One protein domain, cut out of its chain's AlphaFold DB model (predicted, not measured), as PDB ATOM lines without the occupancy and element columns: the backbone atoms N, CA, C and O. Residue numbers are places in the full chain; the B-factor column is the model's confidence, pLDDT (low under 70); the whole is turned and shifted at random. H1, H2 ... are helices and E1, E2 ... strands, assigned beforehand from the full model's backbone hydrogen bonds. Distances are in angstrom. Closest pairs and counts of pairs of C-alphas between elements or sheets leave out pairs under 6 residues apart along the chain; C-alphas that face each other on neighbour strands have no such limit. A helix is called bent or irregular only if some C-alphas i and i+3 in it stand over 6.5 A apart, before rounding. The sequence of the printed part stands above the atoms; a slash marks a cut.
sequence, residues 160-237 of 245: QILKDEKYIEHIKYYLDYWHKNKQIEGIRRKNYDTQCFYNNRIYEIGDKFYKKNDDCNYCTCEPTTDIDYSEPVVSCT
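AT A GLANCE: This is residues 160 to 237 of the 245 residues of an uncharacterized protein of Lottia gigantea (UniProt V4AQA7). A small head of two sheets, E3 E4 E5 and E1 E2, partly face to face with their strands crossed, sits at one end of a long bent helical arm, H2, with the short helix H1 at the arm's far end. Residues 163 to 170 and 172 to 188 stand free, and this arm makes most of the length. The printed part has 78 residues with two named helices and five named strands, in the order H1 H2 E1 E2 E3 E4 E5; both sheets are antiparallel and the class is mixed, helices and strands. The whole is extended, with a radius of gyration of the C-alphas of 18.7 A and spans of 58 by 27 by 25 A.

IN THESE COORDINATES: The larger sheet holds E3, residues 208 to 210, E4, residues 218 to 222 and 12.7 A long, and E5, residues 233 to 236, which ends with C-alpha 236 at (196.013, 167.071, 176.464). The smaller sheet holds E1, residues 195 to 198, and E2, residues 201 to 204. H2, residues 165 to 194, was assigned as one helix by its hydrogen bonds but is bent, with C-alphas 180 and 183 8.0 A apart. Its arms are H2a, residues 165 to 180, 22.8 A long, and H2b, residues 183 to 194, 16.7 A long. H1, residues 160 to 163, begins with C-alpha 160 at (203.508, 212.250, 188.265).

HOW THE PARTS SIT: E3, E4 and E5 form a meander, each strand the antiparallel neighbour of the one before, with E4 the inner strand. E3 and E4 are a hairpin, with N 219 and O 209 2.7 A apart, within hydrogen-bond range. E4 and E5 are a hairpin too, with N 220 and O 235 at 2.8 A. The hairpin E1 and E2 has N 196 and O 203 at 2.8 A. The two sheets form a sandwich, two sheets face to face, their strands at 43 degrees. The closest C-alphas of E1 and E4 are those of Cys 196 and Cys 221, 5.7 A apart. H2b is not on the larger sheet, but only just, with 4 pairs of C-alphas within 10 A. H2a and H2b are about perpendicular at 80 degrees. H1 and H2a are close but not clearly touching; their closest C-alphas, of Leu 162 and Ile 168, are 6.7 A apart. Every O i to N i+4 pair in H2a and H2b is within hydrogen-bond range; H1 is too short for such a pair.

THE WHOLE: The two C-alphas farthest apart, of Lys 163 and Cys 216, are 58.7 A apart. The printed part has no cut, and no link is long. The mean pLDDT of the printed part is 81.4; residues 185 to 193 and 225 to 230 are under 70.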
ATOM      1  N   GLN A 160     204.053 211.242 189.181       88.19
ATOM      2  CA  GLN A 160     203.508 212.250 188.265       88.19
ATOM      3  C   GLN A 160     202.142 211.837 187.711       88.19
ATOM      4  O   GLN A 160     201.303 212.706 187.502       88.19
ATOM      5  N   ILE A 161     201.888 210.532 187.552       89.31
ATOM      6  CA  ILE A 161     200.597 210.030 187.056       89.31
ATOM      7  C   ILE A 161     199.439 210.390 187.997       89.31
ATOM      8  O   ILE A 161     198.313 210.571 187.560       89.31
ATOM      9  N   LEU A 162     199.732 210.586 189.289       88.19
ATOM     10  CA  LEU A 162     198.751 210.987 190.299       88.19
ATOM     11  C   LEU A 162     198.301 212.447 190.167       88.19
ATOM     12  O   LEU A 162     197.461 212.884 190.945       88.19
ATOM     13  N   LYS A 163     198.889 213.213 189.244       91.06
ATOM     14  CA  LYS A 163     198.483 214.588 188.926       91.06
ATOM     15  C   LYS A 163     197.684 214.679 187.626       91.06
ATOM     16  O   LYS A 163     197.184 215.753 187.316       91.06
ATOM     17  N   ASP A 164     197.607 213.597 186.855       93.50
ATOM     18  CA  ASP A 164     196.849 213.554 185.607       93.50
ATOM     19  C   ASP A 164     195.357 213.386 185.925       93.50
ATOM     20  O   ASP A 164     194.937 212.369 186.478       93.50
ATOM     21  N   GLU A 165     194.556 214.396 185.592       94.50
ATOM     22  CA  GLU A 165     193.122 214.423 185.894       94.50
ATOM     23  C   GLU A 165     192.365 213.257 185.246       94.50
ATOM     24  O   GLU A 165     191.554 212.614 185.913       94.50
ATOM     25  N   LYS A 166     192.695 212.895 183.998       92.00
ATOM     26  CA  LYS A 166     192.046 211.775 183.296       92.00
ATOM     27  C   LYS A 166     192.376 210.445 183.954       92.00
ATOM     28  O   LYS A 166     191.522 209.563 184.049       92.00
ATOM     29  N   TYR A 167     193.618 210.281 184.407       89.62
ATOM     30  CA  TYR A 167     194.011 209.093 185.158       89.62
ATOM     31  C   TYR A 167     193.235 208.989 186.477       89.62
ATOM     32  O   TYR A 167     192.713 207.919 186.800       89.62
ATOM     33  N   ILE A 168     193.119 210.096 187.213       93.81
ATOM     34  CA  ILE A 168     192.381 210.146 188.480       93.81
ATOM     35  C   ILE A 168     190.903 209.803 188.262       93.81
ATOM     36  O   ILE A 168     190.352 208.998 189.015       93.81
ATOM     37  N   GLU A 169     190.262 210.385 187.249       94.56
ATOM     38  CA  GLU A 169     188.861 210.115 186.909       94.56
ATOM     39  C   GLU A 169     188.627 208.641 186.574       94.56
ATOM     40  O   GLU A 169     187.733 208.014 187.147       94.56
ATOM     41  N   HIS A 170     189.472 208.058 185.718       92.50
ATOM     42  CA  HIS A 170     189.375 206.638 185.395       92.50
ATOM     43  C   HIS A 170     189.553 205.758 186.628       92.50
ATOM     44  O   HIS A 170     188.755 204.848 186.841       92.50
ATOM     45  N   ILE A 171     190.567 206.016 187.457       93.12
ATOM     46  CA  ILE A 171     190.798 205.208 188.658       93.12
ATOM     47  C   ILE A 171     189.613 205.301 189.621       93.12
ATOM     48  O   ILE A 171     189.183 204.269 190.129       93.12
ATOM     49  N   LYS A 172     189.036 206.489 189.832       93.94
ATOM     50  CA  LYS A 172     187.827 206.646 190.658       93.94
ATOM     51  C   LYS A 172     186.659 205.829 190.110       93.94
ATOM     52  O   LYS A 172     186.061 205.058 190.855       93.94
ATOM     53  N   TYR A 173     186.395 205.931 188.807       94.06
ATOM     54  CA  TYR A 173     185.359 205.138 188.148       94.06
ATOM     55  C   TYR A 173     185.579 203.629 188.337       94.06
ATOM     56  O   TYR A 173     184.655 202.906 188.715       94.06
ATOM     57  N   TYR A 174     186.807 203.149 188.120       90.44
ATOM     58  CA  TYR A 174     187.145 201.734 188.286       90.44
ATOM     59  C   TYR A 174     186.996 201.260 189.731       90.44
ATOM     60  O   TYR A 174     186.497 200.158 189.953       90.44
ATOM     61  N   LEU A 175     187.401 202.071 190.709       90.81
ATOM     62  CA  LEU A 175     187.249 201.741 192.125       90.81
ATOM     63  C   LEU A 175     185.771 201.648 192.517       90.81
ATOM     64  O   LEU A 175     185.376 200.669 193.150       90.81
ATOM     65  N   ASP A 176     184.943 202.596 192.081       92.94
ATOM     66  CA  ASP A 176     183.497 202.570 192.333       92.94
ATOM     67  C   ASP A 176     182.826 201.358 191.679       92.94
ATOM     68  O   ASP A 176     182.005 200.675 192.304       92.94
ATOM     69  N   TYR A 177     183.192 201.057 190.430       90.31
ATOM     70  CA  TYR A 177     182.742 199.854 189.737       90.31
ATOM     71  C   TYR A 177     183.139 198.594 190.512       90.31
ATOM     72  O   TYR A 177     182.296 197.730 190.763       90.31
ATOM     73  N   TRP A 178     184.401 198.494 190.932       85.50
ATOM     74  CA  TRP A 178     184.896 197.341 191.674       85.50
ATOM     75  C   TRP A 178     184.174 197.182 193.015       85.50
ATOM     76  O   TRP A 178     183.741 196.081 193.346       85.50
ATOM     77  N   HIS A 179     183.957 198.266 193.765       86.50
ATOM     78  CA  HIS A 179     183.244 198.218 195.043       86.50
ATOM     79  C   HIS A 179     181.812 197.699 194.905       86.50
ATOM     80  O   HIS A 179     181.380 196.897 195.739       86.50
ATOM     81  N   LYS A 180     181.101 198.117 193.851       89.50
ATOM     82  CA  LYS A 180     179.739 197.646 193.552       89.50
ATOM     83  C   LYS A 180     179.716 196.175 193.137       89.50
ATOM     84  O   LYS A 180     178.800 195.455 193.515       89.50
ATOM     85  N   ASN A 181     180.736 195.723 192.410       84.06
ATOM     86  CA  ASN A 181     180.763 194.387 191.810       84.06
ATOM     87  C   ASN A 181     181.657 193.381 192.549       84.06
ATOM     88  O   ASN A 181     181.769 192.242 192.109       84.06
ATOM     89  N   LYS A 182     182.258 193.742 193.692       80.06
ATOM     90  CA  LYS A 182     183.257 192.914 194.398       80.06
ATOM     91  C   LYS A 182     182.798 191.485 194.712       80.06
ATOM     92  O   LYS A 182     183.624 190.582 194.736       80.06
ATOM     93  N   GLN A 183     181.505 191.274 194.970       75.12
ATOM     94  CA  GLN A 183     180.956 189.941 195.237       75.12
ATOM     95  C   GLN A 183     180.888 189.102 193.956       75.12
ATOM     96  O   GLN A 183     181.303 187.950 193.966       75.12
ATOM     97  N   ILE A 184     180.438 189.701 192.853       71.31
ATOM     98  CA  ILE A 184     180.357 189.057 191.537       71.31
ATOM     99  C   ILE A 184     181.765 188.788 191.000       71.31
ATOM    100  O   ILE A 184     182.048 187.678 190.577       71.31
ATOM    101  N   GLU A 185     182.672 189.760 191.098       67.19
ATOM    102  CA  GLU A 185     184.086 189.597 190.742       67.19
ATOM    103  C   GLU A 185     184.791 188.572 191.643       67.19
ATOM    104  O   GLU A 185     185.651 187.827 191.183       67.19
ATOM    105  N   GLY A 186     184.411 188.484 192.921       64.31
ATOM    106  CA  GLY A 186     184.912 187.465 193.845       64.31
ATOM    107  C   GLY A 186     184.437 186.053 193.494       64.31
ATOM    108  O   GLY A 186     185.228 185.117 193.553       64.31
ATOM    109  N   ILE A 187     183.172 185.895 193.094       62.25
ATOM    110  CA  ILE A 187     182.627 184.625 192.584       62.25
ATOM    111  C   ILE A 187     183.283 184.272 191.246       62.25
ATOM    112  O   ILE A 187     183.728 183.147 191.055       62.25
ATOM    113  N   ARG A 188     183.407 185.254 190.349       61.38
ATOM    114  CA  ARG A 188     184.057 185.104 189.050       61.38
ATOM    115  C   ARG A 188     185.497 184.617 189.216       61.38
ATOM    116  O   ARG A 188     185.848 183.628 188.593       61.38
ATOM    117  N   ARG A 189     186.295 185.250 190.083       62.31
ATOM    118  CA  ARG A 189     187.673 184.818 190.385       62.31
ATOM    119  C   ARG A 189     187.740 183.393 190.922       62.31
ATOM    120  O   ARG A 189     188.489 182.604 190.372       62.31
ATOM    121  N   LYS A 190     186.898 183.041 191.903       62.38
ATOM    122  CA  LYS A 190     186.839 181.664 192.420       62.38
ATOM    123  C   LYS A 190     186.587 180.637 191.316       62.38
ATOM    124  O   LYS A 190     187.218 179.595 191.334       62.38
ATOM    125  N   ASN A 191     185.711 180.949 190.361       60.66
ATOM    126  CA  ASN A 191     185.438 180.061 189.234       60.66
ATOM    127  C   ASN A 191     186.652 179.915 188.297       60.66
ATOM    128  O   ASN A 191     186.941 178.804 187.879       60.66
ATOM    129  N   TYR A 192     187.395 180.992 188.003       62.59
ATOM    130  CA  TYR A 192     188.643 180.889 187.223       62.59
ATOM    131  C   TYR A 192     189.744 180.126 187.963       62.59
ATOM    132  O   TYR A 192     190.564 179.497 187.312       62.59
ATOM    133  N   ASP A 193     189.743 180.131 189.297       69.12
ATOM    134  CA  ASP A 193     190.712 179.381 190.103       69.12
ATOM    135  C   ASP A 193     190.369 177.877 190.208       69.12
ATOM    136  O   ASP A 193     191.218 177.082 190.610       69.12
ATOM    137  N   THR A 194     189.140 177.464 189.865       75.25
ATOM    138  CA  THR A 194     188.671 176.068 190.002       75.25
ATOM    139  C   THR A 194     188.211 175.411 188.703       75.25
ATOM    140  O   THR A 194     187.840 174.240 188.721       75.25
ATOM    141  N   GLN A 195     188.214 176.136 187.585       86.06
ATOM    142  CA  GLN A 195     187.708 175.652 186.304       86.06
ATOM    143  C   GLN A 195     188.694 175.944 185.176       86.06
ATOM    144  O   GLN A 195     189.305 177.009 185.119       86.06
ATOM    145  N   CYS A 196     188.780 175.028 184.218       86.12
ATOM    146  CA  CYS A 196     189.509 175.232 182.977       86.12
ATOM    147  C   CYS A 196     188.572 175.684 181.855       86.12
ATOM    148  O   CYS A 196     187.444 175.204 181.730       86.12
ATOM    149  N   PHE A 197     189.069 176.539 180.962       84.56
ATOM    150  CA  PHE A 197     188.363 176.911 179.737       84.56
ATOM    151  C   PHE A 197     189.019 176.269 178.512       84.56
ATOM    152  O   PHE A 197     190.178 176.543 178.201       84.56
ATOM    153  N   TYR A 198     188.269 175.449 177.775       85.81
ATOM    154  CA  TYR A 198     188.741 174.824 176.539       85.81
ATOM    155  C   TYR A 198     187.671 174.865 175.455       85.81
ATOM    156  O   TYR A 198     186.545 174.414 175.653       85.81
ATOM    157  N   ASN A 199     188.029 175.393 174.278       86.44
ATOM    158  CA  ASN A 199     187.171 175.417 173.088       86.44
ATOM    159  C   ASN A 199     185.729 175.903 173.378       86.44
ATOM    160  O   ASN A 199     184.747 175.277 172.976       86.44
ATOM    161  N   ASN A 200     185.609 177.029 174.085       84.31
ATOM    162  CA  ASN A 200     184.341 177.650 174.485       84.31
ATOM    163  C   ASN A 200     183.472 176.831 175.453       84.31
ATOM    164  O   ASN A 200     182.274 177.089 175.570       84.31
ATOM    165  N   ARG A 201     184.065 175.870 176.162       85.62
ATOM    166  CA  ARG A 201     183.430 175.122 177.250       85.62
ATOM    167  C   ARG A 201     184.238 175.266 178.533       85.62
ATOM    168  O   ARG A 201     185.438 175.533 178.494       85.62
ATOM    169  N   ILE A 202     183.540 175.110 179.650       86.06
ATOM    170  CA  ILE A 202     184.093 175.161 181.002       86.06
ATOM    171  C   ILE A 202     184.149 173.726 181.525       86.06
ATOM    172  O   ILE A 202     183.192 172.977 181.330       86.06
ATOM    173  N   TYR A 203     185.265 173.371 182.151       86.31
ATOM    174  CA  TYR A 203     185.534 172.056 182.722       86.31
ATOM    175  C   TYR A 203     185.962 172.219 184.177       86.31
ATOM    176  O   TYR A 203     186.745 173.120 184.485       86.31
ATOM    177  N   GLU A 204     185.457 171.369 185.060       88.69
ATOM    178  CA  GLU A 204     185.876 171.334 186.461       88.69
ATOM    179  C   GLU A 204     187.220 170.611 186.591       88.69
ATOM    180  O   GLU A 204     187.572 169.754 185.775       88.69
ATOM    181  N   ILE A 205     187.988 170.934 187.633       87.44
ATOM    182  CA  ILE A 205     189.234 170.217 187.928       87.44
ATOM    183  C   ILE A 205     188.960 168.710 188.064       87.44
ATOM    184  O   ILE A 205     188.128 168.278 188.860       87.44
ATOM    185  N   GLY A 206     189.709 167.908 187.304       86.38
ATOM    186  CA  GLY A 206     189.570 166.455 187.212       86.38
ATOM    187  C   GLY A 206     188.744 165.968 186.018       86.38
ATOM    188  O   GLY A 206     188.808 164.776 185.701       86.38
ATOM    189  N   ASP A 207     188.021 166.853 185.323       89.62
ATOM    190  CA  ASP A 207     187.249 166.479 184.137       89.62
ATOM    191  C   ASP A 207     188.159 165.993 183.007       89.62
ATOM    192  O   ASP A 207     189.164 166.630 182.680       89.62
ATOM    193  N   LYS A 208     187.748 164.893 182.363       90.06
ATOM    194  CA  LYS A 208     188.375 164.340 181.156       90.06
ATOM    195  C   LYS A 208     187.449 164.487 179.957       90.06
ATOM    196  O   LYS A 208     186.281 164.107 180.024       90.06
ATOM    197  N   PHE A 209     187.969 164.999 178.848       90.00
ATOM    198  CA  PHE A 209     187.187 165.248 177.638       90.00
ATOM    199  C   PHE A 209     188.012 165.038 176.371       90.00
ATOM    200  O   PHE A 209     189.213 165.269 176.362       90.00
ATOM    201  N   TYR A 210     187.367 164.622 175.282       86.38
ATOM    202  CA  TYR A 210     188.042 164.458 173.995       86.38
ATOM    203  C   TYR A 210     188.481 165.799 173.413       86.38
ATOM    204  O   TYR A 210     187.778 166.815 173.513       86.38
ATOM    205  N   LYS A 211     189.658 165.790 172.792       84.56
ATOM    206  CA  LYS A 211     190.196 166.931 172.063       84.56
ATOM    207  C   LYS A 211     189.283 167.227 170.866       84.56
ATOM    208  O   LYS A 211     188.651 166.348 170.286       84.56
ATOM    209  N   LYS A 212     189.128 168.505 170.514       79.62
ATOM    210  CA  LYS A 212     188.180 168.893 169.458       79.62
ATOM    211  C   LYS A 212     188.577 168.253 168.120       79.62
ATOM    212  O   LYS A 212     189.677 168.513 167.644       79.62
ATOM    213  N   ASN A 213     187.630 167.559 167.484       75.69
ATOM    214  CA  ASN A 213     187.807 166.871 166.198       75.69
ATOM    215  C   ASN A 213     188.881 165.767 166.237       75.69
ATOM    216  O   ASN A 213     189.545 165.532 165.229       75.69
ATOM    217  N   ASP A 214     189.076 165.144 167.397       78.06
ATOM    218  CA  ASP A 214     190.077 164.110 167.622       78.06
ATOM    219  C   ASP A 214     189.528 163.089 168.630       78.06
ATOM    220  O   ASP A 214     189.291 163.406 169.797       78.06
ATOM    221  N   ASP A 215     189.291 161.867 168.154       76.44
ATOM    222  CA  ASP A 215     188.613 160.817 168.919       76.44
ATOM    223  C   ASP A 215     189.591 159.934 169.718       76.44
ATOM    224  O   ASP A 215     189.154 159.075 170.488       76.44
ATOM    225  N   CYS A 216     190.908 160.124 169.562       81.94
ATOM    226  CA  CYS A 216     191.916 159.326 170.268       81.94
ATOM    227  C   CYS A 216     192.669 160.113 171.344       81.94
ATOM    228  O   CYS A 216     193.191 159.514 172.289       81.94
ATOM    229  N   ASN A 217     192.698 161.443 171.241       84.94
ATOM    230  CA  ASN A 217     193.319 162.298 172.238       84.94
ATOM    231  C   ASN A 217     192.301 162.858 173.225       84.94
ATOM    232  O   ASN A 217     191.256 163.390 172.851       84.94
ATOM    233  N   TYR A 218     192.641 162.790 174.508       88.94
ATOM    234  CA  TYR A 218     191.836 163.357 175.578       88.94
ATOM    235  C   TYR A 218     192.630 164.411 176.338       88.94
ATOM    236  O   TYR A 218     193.856 164.371 176.437       88.94
ATOM    237  N   CYS A 219     191.901 165.368 176.876       91.38
ATOM    238  CA  CYS A 219     192.396 166.422 177.727       91.38
ATOM    239  C   CYS A 219     191.848 166.244 179.138       91.38
ATOM    240  O   CYS A 219     190.747 165.723 179.321       91.38
ATOM    241  N   THR A 220     192.618 166.692 180.122       91.75
ATOM    242  CA  THR A 220     192.237 166.728 181.531       91.75
ATOM    243  C   THR A 220     192.378 168.156 182.044       91.75
ATOM    244  O   THR A 220     193.367 168.824 181.735       91.75
ATOM    245  N   CYS A 221     191.392 168.638 182.801       90.56
ATOM    246  CA  CYS A 221     191.532 169.882 183.555       90.56
ATOM    247  C   CYS A 221     192.298 169.601 184.851       90.56
ATOM    248  O   CYS A 221     191.819 168.853 185.704       90.56
ATOM    249  N   GLU A 222     193.490 170.168 184.995       85.50
ATOM    250  CA  GLU A 222     194.375 169.923 186.133       85.50
ATOM    251  C   GLU A 222     194.472 171.163 187.032       85.50
ATOM    252  O   GLU A 222     194.499 172.295 186.533       85.50
ATOM    253  N   PRO A 223     194.536 170.975 188.365       80.38
ATOM    254  CA  PRO A 223     194.817 172.080 189.264       80.38
ATOM    255  C   PRO A 223     196.253 172.558 189.029       80.38
ATOM    256  O   PRO A 223     197.152 171.751 188.790       80.38
ATOM    257  N   THR A 224     196.493 173.863 189.139       71.19
ATOM    258  CA  THR A 224     197.869 174.368 189.144       71.19
ATOM    259  C   THR A 224     198.633 173.859 190.374       71.19
ATOM    260  O   THR A 224     198.085 173.757 191.474       71.19
ATOM    261  N   THR A 225     199.912 173.534 190.197       61.84
ATOM    262  CA  THR A 225     200.833 173.179 191.287       61.84
ATOM    263  C   THR A 225     201.733 174.345 191.704       61.84
ATOM    264  O   THR A 225     202.474 174.216 192.682       61.84
ATOM    265  N   ASP A 226     201.650 175.490 191.018       54.94
ATOM    266  CA  ASP A 226     202.469 176.666 191.301       54.94
ATOM    267  C   ASP A 226     201.762 177.611 192.282       54.94
ATOM    268  O   ASP A 226     200.652 178.089 192.057       54.94
ATOM    269  N   ILE A 227     202.448 177.915 193.387       55.03
ATOM    270  CA  ILE A 227     201.951 178.722 194.521       55.03
ATOM    271  C   ILE A 227     201.753 180.209 194.139       55.03
ATOM    272  O   ILE A 227     201.220 180.992 194.924       55.03
ATOM    273  N   ASP A 228     202.145 180.605 192.926       49.06
ATOM    274  CA  ASP A 228     202.196 181.993 192.468       49.06
ATOM    275  C   ASP A 228     201.231 182.226 191.287       49.06
ATOM    276  O   ASP A 228     201.629 182.413 190.142       49.06
ATOM    277  N   TYR A 229     199.928 182.185 191.587       54.53
ATOM    278  CA  TYR A 229     198.836 182.706 190.747       54.53
ATOM    279  C   TYR A 229     198.808 182.251 189.274       54.53
ATOM    280  O   TYR A 229     198.762 183.086 188.367       54.53
ATOM    281  N   SER A 230     198.762 180.947 189.012       60.91
ATOM    282  CA  SER A 230     198.403 180.436 187.683       60.91
ATOM    283  C   SER A 230     197.017 179.786 187.697       60.91
ATOM    284  O   SER A 230     196.675 179.038 188.602       60.91
ATOM    285  N   GLU A 231     196.186 180.121 186.711       71.12
ATOM    286  CA  GLU A 231     194.861 179.516 186.512       71.12
ATOM    287  C   GLU A 231     194.999 177.994 186.237       71.12
ATOM    288  O   GLU A 231     196.045 177.569 185.728       71.12
ATOM    289  N   PRO A 232     193.988 177.155 186.548       79.75
ATOM    290  CA  PRO A 232     193.958 175.736 186.190       79.75
ATOM    291  C   PRO A 232     194.226 175.514 184.700       79.75
ATOM    292  O   PRO A 232     193.756 176.267 183.840       79.75
ATOM    293  N   VAL A 233     194.976 174.460 184.380       85.00
ATOM    294  CA  VAL A 233     195.478 174.216 183.023       85.00
ATOM    295  C   VAL A 233     194.831 172.995 182.390       85.00
ATOM    296  O   VAL A 233     194.521 172.003 183.043       85.00
ATOM    297  N   VAL A 234     194.649 173.062 181.073       87.25
ATOM    298  CA  VAL A 234     194.173 171.933 180.272       87.25
ATOM    299  C   VAL A 234     195.381 171.184 179.732       87.25
ATOM    300  O   VAL A 234     196.119 171.721 178.904       87.25
ATOM    301  N   SER A 235     195.558 169.943 180.174       88.50
ATOM    302  CA  SER A 235     196.618 169.046 179.713       88.50
ATOM    303  C   SER A 235     196.036 168.017 178.748       88.50
ATOM    304  O   SER A 235     195.133 167.275 179.122       88.50
ATOM    305  N   CYS A 236     196.505 167.986 177.498       88.81
ATOM    306  CA  CYS A 236     196.013 167.071 176.464       88.81
ATOM    307  C   CYS A 236     197.067 166.036 176.084       88.81
ATOM    308  O   CYS A 236     198.251 166.355 175.994       88.81
ATOM    309  N   THR A 237     196.629 164.813 175.795       86.00
ATOM    310  CA  THR A 237     197.471 163.842 175.100       86.00
ATOM    311  C   THR A 237     197.634 164.247 173.637       86.00
ATOM    312  O   THR A 237     196.715 164.800 173.033       86.00
TER     313      THR A 237